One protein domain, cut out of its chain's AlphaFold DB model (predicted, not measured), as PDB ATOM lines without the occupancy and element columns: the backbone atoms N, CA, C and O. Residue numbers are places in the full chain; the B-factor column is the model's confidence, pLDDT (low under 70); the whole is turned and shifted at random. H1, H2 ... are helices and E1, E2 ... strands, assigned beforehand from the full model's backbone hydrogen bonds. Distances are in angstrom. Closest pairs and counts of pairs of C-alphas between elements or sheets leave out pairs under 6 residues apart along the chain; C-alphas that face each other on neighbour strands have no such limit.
ATOM      1  N   ARG A  61      52.153  76.967  30.973       81.06
ATOM      2  CA  ARG A  61      51.637  77.094  29.592       81.06
ATOM      3  C   ARG A  61      50.381  76.255  29.373       81.06
ATOM      4  O   ARG A  61      49.454  76.713  28.708       81.06
ATOM      5  N   THR A  62      50.350  75.051  29.938       83.31
ATOM      6  CA  THR A  62      49.177  74.170  29.894       83.31
ATOM      7  C   THR A  62      47.998  74.821  30.609       83.31
ATOM      8  O   THR A  62      46.937  74.971  30.009       83.31
ATOM      9  N   SER A  63      48.218  75.337  31.820       80.19
ATOM     10  CA  SER A  63      47.210  76.088  32.573       80.19
ATOM     11  C   SER A  63      46.662  77.277  31.774       80.19
ATOM     12  O   SER A  63      45.449  77.420  31.641       80.19
ATOM     13  N   LEU A  64      47.520  78.085  31.138       80.50
ATOM     14  CA  LEU A  64      47.081  79.222  30.315       80.50
ATOM     15  C   LEU A  64      46.195  78.789  29.132       80.50
ATOM     16  O   LEU A  64      45.201  79.449  28.817       80.50
ATOM     17  N   ARG A  65      46.537  77.674  28.475       83.62
ATOM     18  CA  ARG A  65      45.730  77.097  27.390       83.62
ATOM     19  C   ARG A  65      44.369  76.621  27.902       83.62
ATOM     20  O   ARG A  65      43.352  76.863  27.248       83.62
ATOM     21  N   ASP A  66      44.346  75.969  29.056       81.31
ATOM     22  CA  ASP A  66      43.121  75.444  29.655       81.31
ATOM     23  C   ASP A  66      42.215  76.595  30.143       81.31
ATOM     24  O   ASP A  66      41.001  76.551  29.936       81.31
ATOM     25  N   TYR A  67      42.796  77.691  30.652       79.56
ATOM     26  CA  TYR A  67      42.093  78.951  30.933       79.56
ATOM     27  C   TYR A  67      41.446  79.540  29.679       79.56
ATOM     28  O   TYR A  67      40.256  79.848  29.690       79.56
ATOM     29  N   ASN A  68      42.199  79.665  28.582       82.56
ATOM     30  CA  ASN A  68      41.672  80.198  27.322       82.56
ATOM     31  C   ASN A  68      40.531  79.327  26.763       82.56
ATOM     32  O   ASN A  68      39.524  79.831  26.261       82.56
ATOM     33  N   THR A  69      40.660  78.004  26.895       84.12
ATOM     34  CA  THR A  69      39.625  77.043  26.489       84.12
ATOM     35  C   THR A  69      38.372  77.198  27.347       84.12
ATOM     36  O   THR A  69      37.272  77.317  26.810       84.12
ATOM     37  N   THR A  70      38.535  77.269  28.668       82.69
ATOM     38  CA  THR A  70      37.433  77.448  29.624       82.69
ATOM     39  C   THR A  70      36.706  78.766  29.388       82.69
ATOM     40  O   THR A  70      35.481  78.781  29.326       82.69
ATOM     41  N   LEU A  71      37.446  79.857  29.177       82.12
ATOM     42  CA  LEU A  71      36.890  81.164  28.836       82.12
ATOM     43  C   LEU A  71      36.053  81.092  27.554       82.12
ATOM     44  O   LEU A  71      34.917  81.557  27.533       82.12
ATOM     45  N   SER A  72      36.591  80.457  26.510       83.19
ATOM     46  CA  SER A  72      35.906  80.309  25.222       83.19
ATOM     47  C   SER A  72      34.629  79.472  25.344       83.19
ATOM     48  O   SER A  72      33.613  79.794  24.731       83.19
ATOM     49  N   LEU A  73      34.663  78.392  26.130       80.69
ATOM     50  CA  LEU A  73      33.498  77.544  26.386       80.69
ATOM     51  C   LEU A  73      32.442  78.273  27.216       80.69
ATOM     52  O   LEU A  73      31.260  78.191  26.895       80.69
ATOM     53  N   LEU A  74      32.858  79.011  28.245       82.00
ATOM     54  CA  LEU A  74      31.948  79.782  29.082       82.00
ATOM     55  C   LEU A  74      31.291  80.917  28.294       82.00
ATOM     56  O   LEU A  74      30.084  81.087  28.401       82.00
ATOM     57  N   ALA A  75      32.050  81.639  27.465       81.12
ATOM     58  CA  ALA A  75      31.506  82.667  26.579       81.12
ATOM     59  C   ALA A  75      30.426  82.081  25.653       81.12
ATOM     60  O   ALA A  75      29.317  82.603  25.592       81.12
ATOM     61  N   LYS A  76      30.708  80.937  25.015       80.38
ATOM     62  CA  LYS A  76      29.737  80.224  24.164       80.38
ATOM     63  C   LYS A  76      28.507  79.736  24.926       80.38
ATOM     64  O   LYS A  76      27.410  79.749  24.379       80.38
ATOM     65  N   ALA A  77      28.684  79.268  26.159       78.38
ATOM     66  CA  ALA A  77      27.570  78.829  26.987       78.38
ATOM     67  C   ALA A  77      26.675  80.020  27.350       78.38
ATOM     68  O   ALA A  77      25.474  79.972  27.114       78.38
ATOM     69  N   VAL A  78      27.259  81.112  27.851       78.00
ATOM     70  CA  VAL A  78      26.515  82.325  28.222       78.00
ATOM     71  C   VAL A  78      25.779  82.930  27.020       78.00
ATOM     72  O   VAL A  78      24.674  83.427  27.194       78.00
ATOM     73  N   ALA A  79      26.316  82.791  25.805       76.19
ATOM     74  CA  ALA A  79      25.658  83.202  24.562       76.19
ATOM     75  C   ALA A  79      24.400  82.387  24.182       76.19
ATOM     76  O   ALA A  79      23.783  82.676  23.168       76.19
ATOM     77  N   ASN A  80      23.981  81.385  24.960       75.50
ATOM     78  CA  ASN A  80      22.784  80.588  24.658       75.50
ATOM     79  C   ASN A  80      21.824  80.454  25.854       75.50
ATOM     80  O   ASN A  80      21.053  79.491  25.919       75.50
ATOM     81  N   LEU A  81      21.916  81.337  26.857       72.19
ATOM     82  CA  LEU A  81      21.280  81.128  28.161       72.19
ATOM     83  C   LEU A  81      20.677  82.418  28.736       72.19
ATOM     84  O   LEU A  81      21.282  83.480  28.710       72.19
ATOM     85  N   ASN A  82      19.485  82.315  29.328       65.56
ATOM     86  CA  ASN A  82      18.771  83.467  29.887       65.56
ATOM     87  C   ASN A  82      19.463  84.009  31.157       65.56
ATOM     88  O   ASN A  82      19.618  83.286  32.145       65.56
ATOM     89  N   THR A  83      19.824  85.295  31.164       64.12
ATOM     90  CA  THR A  83      20.614  85.902  32.252       64.12
ATOM     91  C   THR A  83      19.801  86.346  33.460       64.12
ATOM     92  O   THR A  83      20.382  86.561  34.522       64.12
ATOM     93  N   SER A  84      18.470  86.363  33.363       62.00
ATOM     94  CA  SER A  84      17.572  86.670  34.489       62.00
ATOM     95  C   SER A  84      17.594  85.626  35.620       62.00
ATOM     96  O   SER A  84      17.007  85.837  36.682       62.00
ATOM     97  N   THR A  85      18.285  84.493  35.443       69.56
ATOM     98  CA  THR A  85      18.375  83.443  36.468       69.56
ATOM     99  C   THR A  85      19.708  83.492  37.246       69.56
ATOM    100  O   THR A  85      20.774  83.651  36.643       69.56
ATOM    101  N   PRO A  86      19.709  83.317  38.590       70.62
ATOM    102  CA  PRO A  86      20.893  83.559  39.436       70.62
ATOM    103  C   PRO A  86      22.160  82.788  39.042       70.62
ATOM    104  O   PRO A  86      23.272  83.302  39.176       70.62
ATOM    105  N   ALA A  87      22.008  81.562  38.531       66.62
ATOM    106  CA  ALA A  87      23.126  80.747  38.060       66.62
ATOM    107  C   ALA A  87      23.909  81.425  36.918       66.62
ATOM    108  O   ALA A  87      25.134  81.325  36.866       66.62
ATOM    109  N   TYR A  88      23.233  82.178  36.051       68.06
ATOM    110  CA  TYR A  88      23.846  82.826  34.889       68.06
ATOM    111  C   TYR A  88      24.393  84.205  35.201       68.06
ATOM    112  O   TYR A  88      25.420  84.583  34.643       68.06
ATOM    113  N   VAL A  89      23.792  84.924  36.150       69.56
ATOM    114  CA  VAL A  89      24.421  86.121  36.729       69.56
ATOM    115  C   VAL A  89      25.789  85.746  37.309       69.56
ATOM    116  O   VAL A  89      26.786  86.429  37.066       69.56
ATOM    117  N   ASN A  90      25.869  84.612  38.013       75.56
ATOM    118  CA  ASN A  90      27.134  84.092  38.524       75.56
ATOM    119  C   ASN A  90      28.089  83.671  37.398       75.56
ATOM    120  O   ASN A  90      29.265  84.021  37.456       75.56
ATOM    121  N   ALA A  91      27.601  82.992  36.355       74.19
ATOM    122  CA  ALA A  91      28.411  82.614  35.193       74.19
ATOM    123  C   ALA A  91      28.968  83.832  34.431       74.19
ATOM    124  O   ALA A  91      30.139  83.851  34.064       74.19
ATOM    125  N   SER A  92      28.166  84.882  34.256       74.12
ATOM    126  CA  SER A  92      28.556  86.128  33.581       74.12
ATOM    127  C   SER A  92      29.610  86.897  34.377       74.12
ATOM    128  O   SER A  92      30.592  87.391  33.820       74.12
ATOM    129  N   ARG A  93      29.463  86.945  35.707       80.06
ATOM    130  CA  ARG A  93      30.499  87.482  36.603       80.06
ATOM    131  C   ARG A  93      31.770  86.639  36.556       80.06
ATOM    132  O   ARG A  93      32.861  87.196  36.492       80.06
ATOM    133  N   ALA A  94      31.640  85.312  36.548       81.44
ATOM    134  CA  ALA A  94      32.775  84.408  36.417       81.44
ATOM    135  C   ALA A  94      33.507  84.614  35.086       81.44
ATOM    136  O   ALA A  94      34.731  84.633  35.084       81.44
ATOM    137  N   LEU A  95      32.790  84.850  33.982       83.19
ATOM    138  CA  LEU A  95      33.386  85.165  32.684       83.19
ATOM    139  C   LEU A  95      34.221  86.450  32.741       83.19
ATOM    140  O   LEU A  95      35.367  86.456  32.295       83.19
ATOM    141  N   ALA A  96      33.679  87.513  33.342       82.62
ATOM    142  CA  ALA A  96      34.403  88.771  33.515       82.62
ATOM    143  C   ALA A  96      35.670  88.593  34.374       82.62
ATOM    144  O   ALA A  96      36.745  89.070  34.004       82.62
ATOM    145  N   THR A  97      35.566  87.853  35.483       84.56
ATOM    146  CA  THR A  97      36.704  87.543  36.362       84.56
ATOM    147  C   THR A  97      37.752  86.683  35.653       84.56
ATOM    148  O   THR A  97      38.934  87.014  35.687       84.56
ATOM    149  N   LEU A  98      37.338  85.618  34.961       84.62
ATOM    150  CA  LEU A  98      38.234  84.737  34.206       84.62
ATOM    151  C   LEU A  98      38.982  85.499  33.115       84.62
ATOM    152  O   LEU A  98      40.175  85.271  32.921       84.62
ATOM    153  N   TRP A  99      38.312  86.429  32.429       87.44
ATOM    154  CA  TRP A  99      38.966  87.285  31.444       87.44
ATOM    155  C   TRP A  99      40.030  88.184  32.078       87.44
ATOM    156  O   TRP A  99      41.138  88.294  31.550       87.44
ATOM    157  N   ALA A 100      39.725  88.803  33.222       85.38
ATOM    158  CA  ALA A 100      40.694  89.611  33.956       85.38
ATOM    159  C   ALA A 100      41.930  88.783  34.346       85.38
ATOM    160  O   ALA A 100      43.049  89.174  34.010       85.38
ATOM    161  N   SER A 101      41.727  87.601  34.937       84.19
ATOM    162  CA  SER A 101      42.817  86.690  35.307       84.19
ATOM    163  C   SER A 101      43.626  86.227  34.095       84.19
ATOM    164  O   SER A 101      44.853  86.226  34.138       84.19
ATOM    165  N   TYR A 102      42.976  85.886  32.978       84.38
ATOM    166  CA  TYR A 102      43.673  85.490  31.753       84.38
ATOM    167  C   TYR A 102      44.634  86.579  31.257       84.38
ATOM    168  O   TYR A 102      45.776  86.275  30.910       84.38
ATOM    169  N   LYS A 103      44.209  87.850  31.254       84.31
ATOM    170  CA  LYS A 103      45.063  88.968  30.820       84.31
ATOM    171  C   LYS A 103      46.306  89.125  31.694       84.31
ATOM    172  O   LYS A 103      47.392  89.362  31.162       84.31
ATOM    173  N   GLU A 104      46.157  88.981  33.009       84.94
ATOM    174  CA  GLU A 104      47.277  89.042  33.954       84.94
ATOM    175  C   GLU A 104      48.266  87.895  33.715       84.94
ATOM    176  O   GLU A 104      49.462  88.133  33.537       84.94
ATOM    177  N   LEU A 105      47.759  86.661  33.616       80.69
ATOM    178  CA  LEU A 105      48.575  85.463  33.388       80.69
ATOM    179  C   LEU A 105      49.313  85.518  32.040       80.69
ATOM    180  O   LEU A 105      50.497  85.189  31.963       80.69
ATOM    181  N   ALA A 106      48.636  85.957  30.975       80.50
ATOM    182  CA  ALA A 106      49.237  86.080  29.649       80.50
ATOM    183  C   ALA A 106      50.373  87.118  29.635       80.50
ATOM    184  O   ALA A 106      51.438  86.862  29.069       80.50
ATOM    185  N   SER A 107      50.170  88.253  30.313       79.62
ATOM    186  CA  SER A 107      51.168  89.324  30.415       79.62
ATOM    187  C   SER A 107      52.386  88.899  31.243       79.62
ATOM    188  O   SER A 107      53.519  89.209  30.874       79.62
ATOM    189  N   ALA A 108      52.180  88.132  32.320       77.88
ATOM    190  CA  ALA A 108      53.255  87.627  33.181       77.88
ATOM    191  C   ALA A 108      54.243  86.695  32.450       77.88
ATOM    192  O   ALA A 108      55.402  86.591  32.843       77.88
ATOM    193  N   GLN A 109      53.815  86.046  31.362       67.69
ATOM    194  CA  GLN A 109      54.660  85.182  30.526       67.69
ATOM    195  C   GLN A 109      55.418  85.945  29.424       67.69
ATOM    196  O   GLN A 109      56.031  85.323  28.557       67.69
ATOM    197  N   GLY A 110      55.341  87.281  29.395       67.75
ATOM    198  CA  GLY A 110      55.875  88.091  28.292       67.75
ATOM    199  C   GLY A 110      55.121  87.894  26.969       67.75
ATOM    200  O   GLY A 110      55.547  88.401  25.930       67.75
ATOM    201  N   GLY A 111      54.004  87.161  26.995       67.00
ATOM    202  CA  GLY A 111      53.123  86.973  25.855       67.00
ATOM    203  C   GLY A 111      52.244  88.201  25.638       67.00
ATOM    204  O   GLY A 111      51.772  88.826  26.585       67.00
ATOM    205  N   LYS A 112      51.983  88.538  24.373       71.19
ATOM    206  CA  LYS A 112      50.901  89.458  24.008       71.19
ATOM    207  C   LYS A 112      49.703  88.602  23.607       71.19
ATOM    208  O   LYS A 112      49.753  88.025  22.519       71.19
ATOM    209  N   PRO A 113      48.674  88.444  24.462       72.75
ATOM    210  CA  PRO A 113      47.487  87.703  24.063       72.75
ATOM    211  C   PRO A 113      46.915  88.338  22.792       72.75
ATOM    212  O   PRO A 113      46.911  89.564  22.656       72.75
ATOM    213  N   LEU A 114      46.474  87.512  21.840       80.81
ATOM    214  CA  LEU A 114      45.787  88.021  20.657       80.81
ATOM    215  C   LEU A 114      44.445  88.586  21.118       80.81
ATOM    216  O   LEU A 114      43.533  87.833  21.452       80.81
ATOM    217  N   VAL A 115      44.357  89.909  21.163       89.06
ATOM    218  CA  VAL A 115      43.182  90.637  21.635       89.06
ATOM    219  C   VAL A 115      42.747  91.672  20.616       89.06
ATOM    220  O   VAL A 115      43.575  92.254  19.911       89.06
ATOM    221  N   TYR A 116      41.446  91.927  20.566       92.62
ATOM    222  CA  TYR A 116      40.884  93.062  19.846       92.62
ATOM    223  C   TYR A 116      40.633  94.206  20.816       92.62
ATOM    224  O   TYR A 116      40.115  93.991  21.909       92.62
ATOM    225  N   GLN A 117      41.015  95.414  20.415       93.50
ATOM    226  CA  GLN A 117      40.700  96.636  21.140       93.50
ATOM    227  C   GLN A 117      39.335  97.121  20.685       93.50
ATOM    228  O   GLN A 117      39.142  97.409  19.507       93.50
ATOM    229  N   VAL A 118      38.388  97.198  21.606       95.31
ATOM    230  CA  VAL A 118      37.014  97.613  21.323       95.31
ATOM    231  C   VAL A 118      36.640  98.713  22.294       95.31
ATOM    232  O   VAL A 118      37.128  98.736  23.422       95.31
ATOM    233  N   ARG A 119      35.784  99.635  21.852       96.62
ATOM    234  CA  ARG A 119      35.263 100.711  22.693       96.62
ATOM    235  C   ARG A 119      33.753 100.616  22.799       96.62
ATOM    236  O   ARG A 119      33.076 100.479  21.780       96.62
ATOM    237  N   MET A 120      33.246 100.720  24.020       97.31
ATOM    238  CA  MET A 120      31.812 100.725  24.290       97.31
ATOM    239  C   MET A 120      31.413 101.994  25.037       97.31
ATOM    240  O   MET A 120      32.022 102.333  26.051       97.31
ATOM    241  N   LEU A 121      30.373 102.670  24.567       97.50
ATOM    242  CA  LEU A 121      29.691 103.724  25.317       97.50
ATOM    243  C   LEU A 121      28.416 103.165  25.950       97.50
ATOM    244  O   LEU A 121      27.671 102.433  25.311       97.50
ATOM    245  N   LEU A 122      28.162 103.525  27.201       97.50
ATOM    246  CA  LEU A 122      26.888 103.314  27.876       97.50
ATOM    247  C   LEU A 122      26.291 104.686  28.205       97.50
ATOM    248  O   LEU A 122      26.791 105.356  29.108       97.50
ATOM    249  N   ASP A 123      25.276 105.115  27.461       97.19
ATOM    250  CA  ASP A 123      24.519 106.346  27.704       97.19
ATOM    251  C   ASP A 123      23.186 106.020  28.384       97.19
ATOM    252  O   ASP A 123      22.355 105.287  27.849       97.19
ATOM    253  N   PHE A 124      22.974 106.568  29.579       95.69
ATOM    254  CA  PHE A 124      21.768 106.341  30.373       95.69
ATOM    255  C   PHE A 124      20.613 107.287  29.999       95.69
ATOM    256  O   PHE A 124      19.560 107.238  30.637       95.69
ATOM    257  N   GLY A 125      20.795 108.185  29.023       91.88
ATOM    258  CA  GLY A 125      19.743 109.077  28.516       91.88
ATOM    259  C   GLY A 125      19.316 110.187  29.484       91.88
ATOM    260  O   GLY A 125      18.454 111.004  29.166       91.88
ATOM    261  N   ASN A 126      19.927 110.250  30.670       91.56
ATOM    262  CA  ASN A 126      19.720 111.287  31.685       91.56
ATOM    263  C   ASN A 126      20.900 112.278  31.765       91.56
ATOM    264  O   ASN A 126      21.054 112.983  32.761       91.56
ATOM    265  N   GLY A 127      21.761 112.292  30.741       90.31
ATOM    266  CA  GLY A 127      23.007 113.063  30.705       90.31
ATOM    267  C   GLY A 127      24.206 112.357  31.350       90.31
ATOM    268  O   GLY A 127      25.327 112.851  31.245       90.31
ATOM    269  N   THR A 128      24.001 111.199  31.984       94.62
ATOM    270  CA  THR A 128      25.092 110.349  32.474       94.62
ATOM    271  C   THR A 128      25.503 109.371  31.390       94.62
ATOM    272  O   THR A 128      24.678 108.612  30.889       94.62
ATOM    273  N   SER A 129      26.797 109.319  31.092       95.44
ATOM    274  CA  SER A 129      27.364 108.304  30.213       95.44
ATOM    275  C   SER A 129      28.670 107.745  30.767       95.44
ATOM    276  O   SER A 129      29.347 108.365  31.594       95.44
ATOM    277  N   ARG A 130      29.020 106.534  30.339       96.06
ATOM    278  CA  ARG A 130      30.267 105.861  30.696       96.06
ATOM    279  C   ARG A 130      30.918 105.279  29.455       96.06
ATOM    280  O   ARG A 130      30.334 104.446  28.769       96.06
ATOM    281  N   TRP A 131      32.166 105.664  29.233       96.81
ATOM    282  CA  TRP A 131      33.010 105.064  28.213       96.81
ATOM    283  C   TRP A 131      33.850 103.923  28.777       96.81
ATOM    284  O   TRP A 131      34.463 104.036  29.839       96.81
ATOM    285  N   TYR A 132      33.927 102.854  27.999       95.25
ATOM    286  CA  TYR A 132      34.849 101.740  28.141       95.25
ATOM    287  C   TYR A 132      35.832 101.827  26.973       95.25
ATOM    288  O   TYR A 132      35.554 101.324  25.888       95.25
ATOM    289  N   ASN A 133      36.929 102.570  27.164       88.88
ATOM    290  CA  ASN A 133      37.846 102.940  26.077       88.88
ATOM    291  C   ASN A 133      39.046 101.997  25.914       88.88
ATOM    292  O   ASN A 133      39.503 101.786  24.795       88.88
ATOM    293  N   ASP A 134      39.518 101.410  27.011       76.25
ATOM    294  CA  ASP A 134      40.707 100.549  27.040       76.25
ATOM    295  C   ASP A 134      40.315  99.090  27.280       76.25
ATOM    296  O   ASP A 134      40.866  98.380  28.127       76.25
ATOM    297  N   THR A 135      39.281  98.647  26.566       86.94
ATOM    298  CA  THR A 135      38.761  97.295  26.701       86.94
ATOM    299  C   THR A 135      39.266  96.382  25.596       86.94
ATOM    300  O   THR A 135      38.968  96.539  24.416       86.94
ATOM    301  N   SER A 136      40.012  95.369  26.017       89.81
ATOM    302  CA  SER A 136      40.444  94.258  25.182       89.81
ATOM    303  C   SER A 136      39.445  93.104  25.279       89.81
ATOM    304  O   SER A 136      39.054  92.749  26.397       89.81
ATOM    305  N   ILE A 137      39.120  92.476  24.153       89.75
ATOM    306  CA  ILE A 137      38.311  91.249  24.066       89.75
ATOM    307  C   ILE A 137      39.087  90.135  23.359       89.75
ATOM    308  O   ILE A 137      40.046  90.397  22.626       89.75
ATOM    309  N   GLN A 138      38.647  88.895  23.546       86.94
ATOM    310  CA  GLN A 138      39.104  87.772  22.735       86.94
ATOM    311  C   GLN A 138      38.456  87.830  21.334       86.94
ATOM    312  O   GLN A 138      37.280  88.186  21.222       86.94
ATOM    313  N   PRO A 139      39.175  87.461  20.256       87.44
ATOM    314  CA  PRO A 139      38.571  87.297  18.939       87.44
ATOM    315  C   PRO A 139      37.375  86.335  18.960       87.44
ATOM    316  O   PRO A 139      37.456  85.254  19.545       87.44
ATOM    317  N   GLY A 140      36.295  86.720  18.277       84.75
ATOM    318  CA  GLY A 140      35.064  85.930  18.167       84.75
ATOM    319  C   GLY A 140      33.989  86.256  19.206       84.75
ATOM    320  O   GLY A 140      32.955  85.600  19.200       84.75
ATOM    321  N   TRP A 141      34.212  87.234  20.088       90.56
ATOM    322  CA  TRP A 141      33.133  87.783  20.912       90.56
ATOM    323  C   TRP A 141      32.227  88.700  20.088       90.56
ATOM    324  O   TRP A 141      32.695  89.482  19.254       90.56
ATOM    325  N   ASP A 142      30.938  88.620  20.374       93.75
ATOM    326  CA  ASP A 142      29.909  89.527  19.880       93.75
ATOM    327  C   ASP A 142      29.669  90.699  20.854       93.75
ATOM    328  O   ASP A 142      30.296  90.820  21.918       93.75
ATOM    329  N   GLY A 143      28.771  91.600  20.458       94.44
ATOM    330  CA  GLY A 143      28.357  92.759  21.240       94.44
ATOM    331  C   GLY A 143      27.777  92.380  22.600       94.44
ATOM    332  O   GLY A 143      28.032  93.080  23.583       94.44
ATOM    333  N   TYR A 144      27.049  91.267  22.688       94.56
ATOM    334  CA  TYR A 144      26.427  90.811  23.925       94.56
ATOM    335  C   TYR A 144      27.465  90.357  24.957       94.56
ATOM    336  O   TYR A 144      27.521  90.901  26.067       94.56
ATOM    337  N   VAL A 145      28.355  89.435  24.582       91.75
ATOM    338  CA  VAL A 145      29.419  88.923  25.458       91.75
ATOM    339  C   VAL A 145      30.351  90.052  25.902       91.75
ATOM    340  O   VAL A 145      30.702  90.143  27.084       91.75
ATOM    341  N   ALA A 146      30.721  90.955  24.990       94.31
ATOM    342  CA  ALA A 146      31.533  92.115  25.347       94.31
ATOM    343  C   ALA A 146      30.818  93.029  26.348       94.31
ATOM    344  O   ALA A 146      31.425  93.429  27.343       94.31
ATOM    345  N   THR A 147      29.526  93.305  26.137       95.00
ATOM    346  CA  THR A 147      28.721  94.114  27.063       95.00
ATOM    347  C   THR A 147      28.725  93.489  28.452       95.00
ATOM    348  O   THR A 147      29.101  94.162  29.413       95.00
ATOM    349  N   LEU A 148      28.396  92.194  28.558       91.38
ATOM    350  CA  LEU A 148      28.406  91.444  29.817       91.38
ATOM    351  C   LEU A 148      29.725  91.614  30.566       91.38
ATOM    352  O   LEU A 148      29.726  91.950  31.750       91.38
ATOM    353  N   VAL A 149      30.852  91.418  29.886       90.81
ATOM    354  CA  VAL A 149      32.170  91.508  30.518       90.81
ATOM    355  C   VAL A 149      32.494  92.939  30.944       90.81
ATOM    356  O   VAL A 149      32.958  93.148  32.065       90.81
ATOM    357  N   PHE A 150      32.211  93.935  30.104       93.50
ATOM    358  CA  PHE A 150      32.534  95.336  30.396       93.50
ATOM    359  C   PHE A 150      31.728  95.890  31.571       93.50
ATOM    360  O   PHE A 150      32.264  96.635  32.393       93.50
ATOM    361  N   VAL A 151      30.461  95.492  31.711       92.31
ATOM    362  CA  VAL A 151      29.629  95.910  32.849       92.31
ATOM    363  C   VAL A 151      29.718  94.964  34.053       92.31
ATOM    364  O   VAL A 151      28.963  95.124  35.014       92.31
ATOM    365  N   GLY A 152      30.631  93.986  34.038       88.31
ATOM    366  CA  GLY A 152      30.852  93.062  35.156       88.31
ATOM    367  C   GLY A 152      29.662  92.134  35.433       88.31
ATOM    368  O   GLY A 152      29.322  91.879  36.587       88.31
ATOM    369  N   GLY A 153      28.986  91.682  34.379       85.94
ATOM    370  CA  GLY A 153      27.810  90.813  34.435       85.94
ATOM    371  C   GLY A 153      26.521  91.525  34.851       85.94
ATOM    372  O   GLY A 153      25.548  90.862  35.188       85.94
ATOM    373  N   ARG A 154      26.497  92.866  34.874       89.31
ATOM    374  CA  ARG A 154      25.304  93.674  35.185       89.31
ATOM    375  C   ARG A 154      24.435  93.908  33.945       89.31
ATOM    376  O   ARG A 154      24.157  95.056  33.604       89.31
ATOM    377  N   VAL A 155      24.045  92.831  33.277       92.00
ATOM    378  CA  VAL A 155      23.068  92.840  32.181       92.00
ATOM    379  C   VAL A 155      21.936  91.907  32.579       92.00
ATOM    380  O   VAL A 155      22.194  90.812  33.073       92.00
ATOM    381  N   ASP A 156      20.709  92.363  32.380       91.69
ATOM    382  CA  ASP A 156      19.517  91.530  32.402       91.69
ATOM    383  C   ASP A 156      19.029  91.376  30.962       91.69
ATOM    384  O   ASP A 156      18.797  92.368  30.267       91.69
ATOM    385  N   ALA A 157      18.932  90.137  30.497       91.75
ATOM    386  CA  ALA A 157      18.518  89.803  29.149       91.75
ATOM    387  C   ALA A 157      17.878  88.416  29.068       91.75
ATOM    388  O   ALA A 157      18.342  87.448  29.684       91.75
ATOM    389  N   THR A 158      16.861  88.305  28.221       89.50
ATOM    390  CA  THR A 158      16.141  87.059  27.956       89.50
ATOM    391  C   THR A 158      16.656  86.418  26.672       89.50
ATOM    392  O   THR A 158      16.600  87.035  25.612       89.50
ATOM    393  N   TRP A 159      17.120  85.168  26.752       88.12
ATOM    394  CA  TRP A 159      17.477  84.382  25.568       88.12
ATOM    395  C   TRP A 159      16.225  83.916  24.826       88.12
ATOM    396  O   TRP A 159      15.359  83.265  25.420       88.12
ATOM    397  N   TYR A 160      16.163  84.193  23.526       86.50
ATOM    398  CA  TYR A 160      15.100  83.738  22.638       86.50
ATOM    399  C   TYR A 160      15.664  82.791  21.569       86.50
ATOM    400  O   TYR A 160      16.136  83.247  20.523       86.50
ATOM    401  N   PRO A 161      15.580  81.461  21.780       84.94
ATOM    402  CA  PRO A 161      16.180  80.470  20.886       84.94
ATOM    403  C   PRO A 161      15.730  80.588  19.427       84.94
ATOM    404  O   PRO A 161      16.522  80.342  18.524       84.94
ATOM    405  N   GLN A 162      14.475  80.979  19.182       88.00
ATOM    406  CA  GLN A 162      13.940  81.125  17.825       88.00
ATOM    407  C   GLN A 162      14.599  82.250  17.015       88.00
ATOM    408  O   GLN A 162      14.532  82.229  15.788       88.00
ATOM    409  N   TYR A 163      15.215  83.222  17.689       86.31
ATOM    410  CA  TYR A 163      15.941  84.324  17.059       86.31
ATOM    411  C   TYR A 163      17.456  84.153  17.167       86.31
ATOM    412  O   TYR A 163      18.193  84.836  16.460       86.31
ATOM    413  N   GLY A 164      17.912  83.231  18.022       86.00
ATOM    414  CA  GLY A 164      19.323  83.095  18.355       86.00
ATOM    415  C   GLY A 164      19.878  84.379  18.970       86.00
ATOM    416  O   GLY A 164      20.987  84.767  18.623       86.00
ATOM    417  N   GLU A 165      19.087  85.052  19.815       90.06
ATOM    418  CA  GLU A 165      19.385  86.400  20.302       90.06
ATOM    419  C   GLU A 165      18.921  86.623  21.752       90.06
ATOM    420  O   GLU A 165      17.868  86.129  22.178       90.06
ATOM    421  N   HIS A 166      19.687  87.420  22.495       92.19
ATOM    422  CA  HIS A 166      19.341  87.962  23.798       92.19
ATOM    423  C   HIS A 166      18.654  89.312  23.662       92.19
ATOM    424  O   HIS A 166      19.217  90.295  23.183       92.19
ATOM    425  N   PHE A 167      17.434  89.392  24.178       91.88
ATOM    426  CA  PHE A 167      16.735  90.665  24.260       91.88
ATOM    427  C   PHE A 167      17.078  91.300  25.596       91.88
ATOM    428  O   PHE A 167      16.800  90.735  26.655       91.88
ATOM    429  N   ILE A 168      17.711  92.467  25.531       93.75
ATOM    430  CA  ILE A 168      18.143  93.206  26.710       93.75
ATOM    431  C   ILE A 168      16.925  93.770  27.435       93.75
ATOM    432  O   ILE A 168      16.177  94.562  26.869       93.75
ATOM    433  N   ASN A 169      16.779  93.406  28.705       93.81
ATOM    434  CA  ASN A 169      15.803  93.968  29.633       93.81
ATOM    435  C   ASN A 169      16.407  95.110  30.457       93.81
ATOM    436  O   ASN A 169      15.683  96.008  30.870       93.81
ATOM    437  N   GLY A 170      17.723  95.101  30.694       95.19
ATOM    438  CA  GLY A 170      18.398  96.146  31.454       95.19
ATOM    439  C   GLY A 170      19.920  96.045  31.434       95.19
ATOM    440  O   GLY A 170      20.496  94.967  31.298       95.19
ATOM    441  N   ILE A 171      20.597  97.180  31.604       95.81
ATOM    442  CA  ILE A 171      22.061  97.266  31.662       95.81
ATOM    443  C   ILE A 171      22.459  98.181  32.814       95.81
ATOM    444  O   ILE A 171      21.874  99.237  33.046       95.81
ATOM    445  N   GLY A 172      23.468  97.774  33.583       90.75
ATOM    446  CA  GLY A 172      24.048  98.606  34.635       90.75
ATOM    447  C   GLY A 172      23.107  98.892  35.812       90.75
ATOM    448  O   GLY A 172      23.485  99.655  36.699       90.75
ATOM    449  N   GLY A 173      21.943  98.242  35.887       90.38
ATOM    450  CA  GLY A 173      20.903  98.498  36.891       90.38
ATOM    451  C   GLY A 173      19.810  99.475  36.446       90.38
ATOM    452  O   GLY A 173      19.050  99.924  37.297       90.38
ATOM    453  N   VAL A 174      19.736  99.815  35.155       95.31
ATOM    454  CA  VAL A 174      18.583 100.509  34.564       95.31
ATOM    455  C   VAL A 174      17.846  99.524  33.665       95.31
ATOM    456  O   VAL A 174      18.441  98.982  32.733       95.31
ATOM    457  N   GLU A 175      16.579  99.278  33.976       96.06
ATOM    458  CA  GLU A 175      15.677  98.405  33.220       96.06
ATOM    459  C   GLU A 175      14.947  99.191  32.125       96.06
ATOM    460  O   GLU A 175      14.819 100.412  32.216       96.06
ATOM    461  N   ASN A 176      14.469  98.488  31.100       95.88
ATOM    462  CA  ASN A 176      13.553  99.033  30.107       95.88
ATOM    463  C   ASN A 176      12.252  99.481  30.776       95.88
ATOM    464  O   ASN A 176      11.715  98.806  31.653       95.88
ATOM    465  N   ASP A 177      11.706 100.589  30.294       95.50
ATOM    466  CA  ASP A 177      10.443 101.143  30.755       95.50
ATOM    467  C   ASP A 177       9.452 101.138  29.592       95.50
ATOM    468  O   ASP A 177       9.247 102.132  28.891       95.50
ATOM    469  N   TYR A 178       8.847  99.968  29.378       91.81
ATOM    470  CA  TYR A 178       7.866  99.757  28.316       91.81
ATOM    471  C   TYR A 178       6.590 100.588  28.509       91.81
ATOM    472  O   TYR A 178       5.878 100.816  27.540       91.81
ATOM    473  N   ALA A 179       6.296 101.055  29.729       93.94
ATOM    474  CA  ALA A 179       5.138 101.909  29.989       93.94
ATOM    475  C   ALA A 179       5.343 103.347  29.484       93.94
ATOM    476  O   ALA A 179       4.367 104.059  29.256       93.94
ATOM    477  N   ASN A 180       6.600 103.766  29.310       94.31
ATOM    478  CA  ASN A 180       6.981 105.081  28.798       94.31
ATOM    479  C   ASN A 180       7.759 104.989  27.478       94.31
ATOM    480  O   ASN A 180       8.507 105.911  27.148       94.31
ATOM    481  N   ASP A 181       7.616 103.871  26.758       95.44
ATOM    482  CA  ASP A 181       8.278 103.598  25.485       95.44
ATOM    483  C   ASP A 181       9.799 103.832  25.526       95.44
ATOM    484  O   ASP A 181      10.368 104.383  24.590       95.44
ATOM    485  N   LYS A 182      10.490 103.442  26.609       95.50
ATOM    486  CA  LYS A 182      11.958 103.548  26.726       95.50
ATOM    487  C   LYS A 182      12.633 102.191  26.794       95.50
ATOM    488  O   LYS A 182      12.195 101.297  27.516       95.50
ATOM    489  N   SER A 183      13.743 102.059  26.080       96.00
ATOM    490  CA  SER A 183      14.535 100.835  26.069       96.00
ATOM    491  C   SER A 183      16.013 101.101  25.791       96.00
ATOM    492  O   SER A 183      16.414 102.159  25.296       96.00
ATOM    493  N   TRP A 184      16.838 100.110  26.120       96.75
ATOM    494  CA  TRP A 184      18.225 100.054  25.682       96.75
ATOM    495  C   TRP A 184      18.309  99.764  24.185       96.75
ATOM    496  O   TRP A 184      17.914  98.700  23.720       96.75
ATOM    497  N   THR A 185      18.884 100.702  23.439       95.62
ATOM    498  CA  THR A 185      19.123 100.565  22.001       95.62
ATOM    499  C   THR A 185      20.609 100.406  21.711       95.62
ATOM    500  O   THR A 185      21.433 101.160  22.234       95.62
ATOM    501  N   LEU A 186      20.946  99.454  20.840       96.94
ATOM    502  CA  LEU A 186      22.308  99.224  20.370       96.94
ATOM    503  C   LEU A 186      22.644 100.147  19.193       96.94
ATOM    504  O   LEU A 186      21.879 100.275  18.239       96.94
ATOM    505  N   TRP A 187      23.828 100.742  19.235       97.12
ATOM    506  CA  TRP A 187      24.371 101.618  18.205       97.12
ATOM    507  C   TRP A 187      25.753 101.143  17.780       97.12
ATOM    508  O   TRP A 187      26.550 100.681  18.594       97.12
ATOM    509  N   THR A 188      26.070 101.310  16.503       96.44
ATOM    510  CA  THR A 188      27.395 101.021  15.947       96.44
ATOM    511  C   THR A 188      27.981 102.276  15.321       96.44
ATOM    512  O   THR A 188      27.262 103.133  14.800       96.44
ATOM    513  N   TRP A 189      29.300 102.424  15.414       95.62
ATOM    514  CA  TRP A 189      30.001 103.542  14.799       95.62
ATOM    515  C   TRP A 189      30.473 103.181  13.396       95.62
ATOM    516  O   TRP A 189      31.221 102.221  13.197       95.62
ATOM    517  N   ASN A 190      30.116 104.018  12.432       93.62
ATOM    518  CA  ASN A 190      30.663 103.990  11.089       93.62
ATOM    519  C   ASN A 190      31.534 105.233  10.869       93.62
ATOM    520  O   ASN A 190      31.087 106.357  11.076       93.62
ATOM    521  N   SER A 191      32.771 105.066  10.398       91.75
ATOM    522  CA  SER A 191      33.689 106.200  10.205       91.75
ATOM    523  C   SER A 191      33.221 107.217   9.156       91.75
ATOM    524  O   SER A 191      33.598 108.380   9.247       91.75
ATOM    525  N   ALA A 192      32.403 106.804   8.183       93.50
ATOM    526  CA  ALA A 192      31.871 107.678   7.138       93.50
ATOM    527  C   ALA A 192      30.495 108.269   7.485       93.50
ATOM    528  O   ALA A 192      30.177 109.369   7.042       93.50
ATOM    529  N   LYS A 193      29.668 107.539   8.247       92.25
ATOM    530  CA  LYS A 193      28.270 107.911   8.543       92.25
ATOM    531  C   LYS A 193      28.021 108.342   9.992       92.25
ATOM    532  O   LYS A 193      26.939 108.832  10.292       92.25
ATOM    533  N   GLY A 194      29.001 108.184  10.875       95.19
ATOM    534  CA  GLY A 194      28.852 108.410  12.309       95.19
ATOM    535  C   GLY A 194      28.081 107.286  13.004       95.19
ATOM    536  O   GLY A 194      28.146 106.125  12.599       95.19
ATOM    537  N   TRP A 195      27.371 107.631  14.078       96.38
ATOM    538  CA  TRP A 195      26.545 106.692  14.836       96.38
ATOM    539  C   TRP A 195      25.329 106.234  14.035       96.38
ATOM    540  O   TRP A 195      24.614 107.049  13.456       96.38
ATOM    541  N   GLN A 196      25.079 104.928  14.043       95.06
ATOM    542  CA  GLN A 196      23.906 104.320  13.427       95.06
ATOM    543  C   GLN A 196      23.266 103.352  14.416       95.06
ATOM    544  O   GLN A 196      23.977 102.563  15.047       95.06
ATOM    545  N   SER A 197      21.940 103.397  14.549       93.25
ATOM    546  CA  SER A 197      21.224 102.372  15.300       93.25
ATOM    547  C   SER A 197      21.451 101.020  14.626       93.25
ATOM    548  O   SER A 197      21.462 100.902  13.397       93.25
ATOM    549  N   SER A 198      21.716 100.002  15.437       92.88
ATOM    550  CA  SER A 198      21.943  98.657  14.936       92.88
ATOM    551  C   SER A 198      20.623  98.066  14.457       92.88
ATOM    552  O   SER A 198      19.641  98.053  15.192       92.88
ATOM    553  N   THR A 199      20.607  97.538  13.234       90.12
ATOM    554  CA  THR A 199      19.516  96.678  12.748       90.12
ATOM    555  C   THR A 199      19.710  95.218  13.158       90.12
ATOM    556  O   THR A 199      18.868  94.380  12.855       90.12
ATOM    557  N   LEU A 200      20.852  94.907  13.776       91.44
ATOM    558  CA  LEU A 200      21.213  93.594  14.294       91.44
ATOM    559  C   LEU A 200      21.113  93.595  15.817       91.44
ATOM    560  O   LEU A 200      21.366  94.623  16.457       91.44
ATOM    561  N   GLY A 201      20.812  92.431  16.380       91.19
ATOM    562  CA  GLY A 201      20.901  92.217  17.815       91.19
ATOM    563  C   GLY A 201      22.347  92.186  18.328       91.19
ATOM    564  O   GLY A 201      23.310  92.154  17.556       91.19
ATOM    565  N   ALA A 202      22.505  92.235  19.646       94.38
ATOM    566  CA  ALA A 202      23.794  92.234  20.319       94.38
ATOM    567  C   ALA A 202      24.605  90.947  20.082       94.38
ATOM    568  O   ALA A 202      25.824  91.053  19.926       94.38
ATOM    569  N   ASP A 203      23.970  89.774  19.996       93.38
ATOM    570  CA  ASP A 203      24.648  88.500  19.686       93.38
ATOM    571  C   ASP A 203      25.090  88.431  18.210       93.38
ATOM    572  O   ASP A 203      26.023  87.717  17.835       93.38
ATOM    573  N   GLN A 204      24.459  89.225  17.343       92.19
ATOM    574  CA  GLN A 204      24.766  89.282  15.912       92.19
ATOM    575  C   GLN A 204      25.804  90.349  15.546       92.19
ATOM    576  O   GLN A 204      26.428  90.263  14.482       92.19
ATOM    577  N   VAL A 205      26.033  91.344  16.406       93.94
ATOM    578  CA  VAL A 205      27.074  92.355  16.186       93.94
ATOM    579  C   VAL A 205      28.447  91.747  16.460       93.94
ATOM    580  O   VAL A 205      28.920  91.680  17.590       93.94
ATOM    581  N   GLN A 206      29.114  91.326  15.388       93.50
ATOM    582  CA  GLN A 206      30.472  90.794  15.448       93.50
ATOM    583  C   GLN A 206      31.485  91.905  15.731       93.50
ATOM    584  O   GLN A 206      31.526  92.925  15.036       93.50
ATOM    585  N   LEU A 207      32.337  91.693  16.733       93.94
ATOM    586  CA  LEU A 207      33.344  92.669  17.123       93.94
ATOM    587  C   LEU A 207      34.701  92.345  16.497       93.94
ATOM    588  O   LEU A 207      35.208  91.224  16.559       93.94
ATOM    589  N   ALA A 208      35.316  93.372  15.921       93.75
ATOM    590  CA  ALA A 208      36.645  93.324  15.338       93.75
ATOM    591  C   ALA A 208      37.570  94.317  16.051       93.75
ATOM    592  O   ALA A 208      37.147  95.150  16.858       93.75
ATOM    593  N   ASN A 209      38.864  94.239  15.748       93.88
ATOM    594  CA  ASN A 209      39.819  95.196  16.286       93.88
ATOM    595  C   ASN A 209      39.479  96.622  15.825       93.88
ATOM    596  O   ASN A 209      39.366  96.887  14.629       93.88
ATOM    597  N   GLY A 210      39.341  97.539  16.777       93.50
ATOM    598  CA  GLY A 210      38.961  98.930  16.557       93.50
ATOM    599  C   GLY A 210      37.454  99.195  16.543       93.50
ATOM    600  O   GLY A 210      37.077 100.362  16.413       93.50
ATOM    601  N   THR A 211      36.597  98.173  16.692       95.12
ATOM    602  CA  THR A 211      35.140  98.361  16.728       95.12
ATOM    603  C   THR A 211      34.739  99.335  17.836       95.12
ATOM    604  O   THR A 211      35.278  99.311  18.947       95.12
ATOM    605  N   VAL A 212      33.775 100.201  17.525       96.06
ATOM    606  CA  VAL A 212      33.148 101.108  18.486       96.06
ATOM    607  C   VAL A 212      31.642 100.908  18.411       96.06
ATOM    608  O   VAL A 212      31.058 100.964  17.327       96.06
ATOM    609  N   PHE A 213      31.027 100.664  19.559       97.12
ATOM    610  CA  PHE A 213      29.585 100.488  19.679       97.12
ATOM    611  C   PHE A 213      29.074 101.177  20.946       97.12
ATOM    612  O   PHE A 213      29.863 101.607  21.792       97.12
ATOM    613  N   ALA A 214      27.764 101.339  21.063       97.50
ATOM    614  CA  ALA A 214      27.157 101.970  22.220       97.50
ATOM    615  C   ALA A 214      25.811 101.351  22.569       97.50
ATOM    616  O   ALA A 214      25.092 100.871  21.700       97.50
ATOM    617  N   TRP A 215      25.461 101.445  23.841       97.94
ATOM    618  CA  TRP A 215      24.112 101.262  24.341       97.94
ATOM    619  C   TRP A 215      23.581 102.623  24.772       97.94
ATOM    620  O   TRP A 215      24.218 103.284  25.590       97.94
ATOM    621  N   ALA A 216      22.435 103.029  24.234       97.38
ATOM    622  CA  ALA A 216      21.744 104.251  24.632       97.38
ATOM    623  C   ALA A 216      20.367 103.914  25.189       97.38
ATOM    624  O   ALA A 216      19.579 103.232  24.530       97.38
ATOM    625  N   TYR A 217      20.077 104.397  26.390       97.25
ATOM    626  CA  TYR A 217      18.763 104.288  26.997       97.25
ATOM    627  C   TYR A 217      17.893 105.457  26.534       97.25
ATOM    628  O   TYR A 217      18.060 106.588  26.991       97.25
ATOM    629  N   CYS A 218      16.987 105.212  25.589       95.06
ATOM    630  CA  CYS A 218      16.180 106.280  25.008       95.06
ATOM    631  C   CYS A 218      14.774 105.810  24.629       95.06
ATOM    632  O   CYS A 218      14.441 104.632  24.751       95.06
ATOM    633  N   GLY A 219      13.923 106.760  24.231       95.94
ATOM    634  CA  GLY A 219      12.578 106.437  23.765       95.94
ATOM    635  C   GLY A 219      12.610 105.684  22.435       95.94
ATOM    636  O   GLY A 219      13.518 105.921  21.636       95.94
ATOM    637  N   TYR A 220      11.609 104.865  22.150       94.62
ATOM    638  CA  TYR A 220      11.406 104.200  20.864       94.62
ATOM    639  C   TYR A 220       9.961 104.376  20.378       94.62
ATOM    640  O   TYR A 220       9.066 104.681  21.158       94.62
ATOM    641  N   ASP A 221       9.725 104.221  19.077       93.88
ATOM    642  CA  ASP A 221       8.365 104.163  18.530       93.88
ATOM    643  C   ASP A 221       7.779 102.757  18.776       93.88
ATOM    644  O   ASP A 221       8.342 101.784  18.269       93.88
ATOM    645  N   PRO A 222       6.661 102.601  19.508       90.44
ATOM    646  CA  PRO A 222       6.152 101.286  19.905       90.44
ATOM    647  C   PRO A 222       5.602 100.432  18.754       90.44
ATOM    648  O   PRO A 222       5.402  99.231  18.924       90.44
ATOM    649  N   ASN A 223       5.370 101.017  17.575       91.25
ATOM    650  CA  ASN A 223       4.904 100.285  16.396       91.25
ATOM    651  C   ASN A 223       6.066  99.786  15.531       91.25
ATOM    652  O   ASN A 223       5.931  98.779  14.839       91.25
ATOM    653  N   THR A 224       7.195 100.502  15.534       90.00
ATOM    654  CA  THR A 224       8.344 100.218  14.656       90.00
ATOM    655  C   THR A 224       9.605  99.787  15.401       90.00
ATOM    656  O   THR A 224      10.538  99.295  14.772       90.00
ATOM    657  N   PHE A 225       9.641  99.961  16.724       85.75
ATOM    658  CA  PHE A 225      10.788  99.737  17.610       85.75
ATOM    659  C   PHE A 225      12.042 100.544  17.238       85.75
ATOM    660  O   PHE A 225      13.153 100.223  17.655       85.75
ATOM    661  N   VAL A 226      11.871 101.619  16.466       91.00
ATOM    662  CA  VAL A 226      12.962 102.513  16.071       91.00
ATOM    663  C   VAL A 226      13.257 103.488  17.215       91.00
ATOM    664  O   VAL A 226      12.318 104.086  17.747       91.00
ATOM    665  N   PRO A 227      14.533 103.698  17.594       93.88
ATOM    666  CA  PRO A 227      14.885 104.690  18.602       93.88
ATOM    667  C   PRO A 227      14.523 106.106  18.149       93.88
ATOM    668  O   PRO A 227      14.770 106.512  17.015       93.88
ATOM    669  N   THR A 228      13.994 106.888  19.079       93.75
ATOM    670  CA  THR A 228      13.702 108.319  18.904       93.75
ATOM    671  C   THR A 228      14.929 109.202  19.125       93.75
ATOM    672  O   THR A 228      14.957 110.351  18.679       93.75
TER     673      THR A 228
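What this domain is: This is residues 61 to 228 of the 232 residues of the protein "DUF4430 domain-containing protein" of archaeon (UniProt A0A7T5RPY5). A strongly twisted wall of five strands, E2, E1, E7, E5 and E6, a small two-stranded hairpin, E3 and E4, and a long helical hairpin, H1 and H2, are set round one short helix, H3, which lies in the middle. The helical hairpin packs on H3 through part of H2 and makes one end of the longest axis. The printed part has 168 residues, with three named helices and seven named strands in the order H1 H2 E1 E2 H3 E3 E4 E5 E6 E7, a mixed class of helices and strands. The larger sheet, in the order E2 E1 E7 E5 E6, is mixed, with E1 and E7 parallel; the smaller, E3 and E4, is antiparallel. The whole is compact, with a radius of gyration of the C-alphas of 16.2 A and spans of 53 by 38 by 29 A.

Where its parts are: Begin with the larger sheet: E2 is residues 129 to 137, 21.2 A long, and E1 is residues 116 to 123, 22.5 A. Next come E7, residues 212 to 219, 21.9 A, ending at C-alpha 219 (12.578, 106.437, 23.765), E5, residues 182 to 190, 24.4 A, and E6, residues 194 to 197. Find C-alpha 143 at (28.357, 92.759, 21.240), where H3, residues 143 to 150, begins. E3 is residues 155 to 160 and E4 residues 165 to 171. H1, residues 61 to 78, runs 25.7 A from C-alpha 61 at (51.637, 77.094, 29.592), and H2, residues 86 to 108, runs 33.2 A.

How they stand to each other: In the larger sheet, look at the parallel neighbours E1 and E7, where N 121 and O 213 are 3.0 A apart, within hydrogen-bond range. The hairpin E1 and E2 has N 122 and O 130 at 2.8 A, and E2 bends by 68 degrees at residue 134. Between the antiparallel E7 and E5, N 185 and O 216 are 2.8 A apart; in the hairpin E5 and E6, N 188 and O 196 are 2.8 A apart. H3 is on this sheet, with 30 pairs of C-alphas within 10 A. H3 and E3 have their closest C-alphas at Leu 148 and Val 155, 6.0 A. In the hairpin E3 and E4, N 158 and O 167 are 2.9 A apart. H2 touches H3 with residues 92 to 96 alone, about perpendicular at 73 degrees; their closest C-alphas, Ala 96 and Val 149, are 4.6 A apart. H2 only grazes the larger sheet, with its residues 99 to 103. H1 and H2 form a helical hairpin and touch at a shallow tilt of 30 degrees, opposite ways, closest at the C-alphas of Leu 71 and Leu 95, 6.6 A. In H1, H2 and H3 every O i to N i+4 pair is within hydrogen-bond range.

The domain as a whole: The two C-alphas farthest apart, Gln 109 and Asn 223, are 53.9 A apart. The printed part has no cut, and its one long link is E6 to E7, residues 198 to 211. Mean pLDDT of the printed part is 88.0; look for values under 70 at residues 82 to 85, 87 to 89 and 109 to 111.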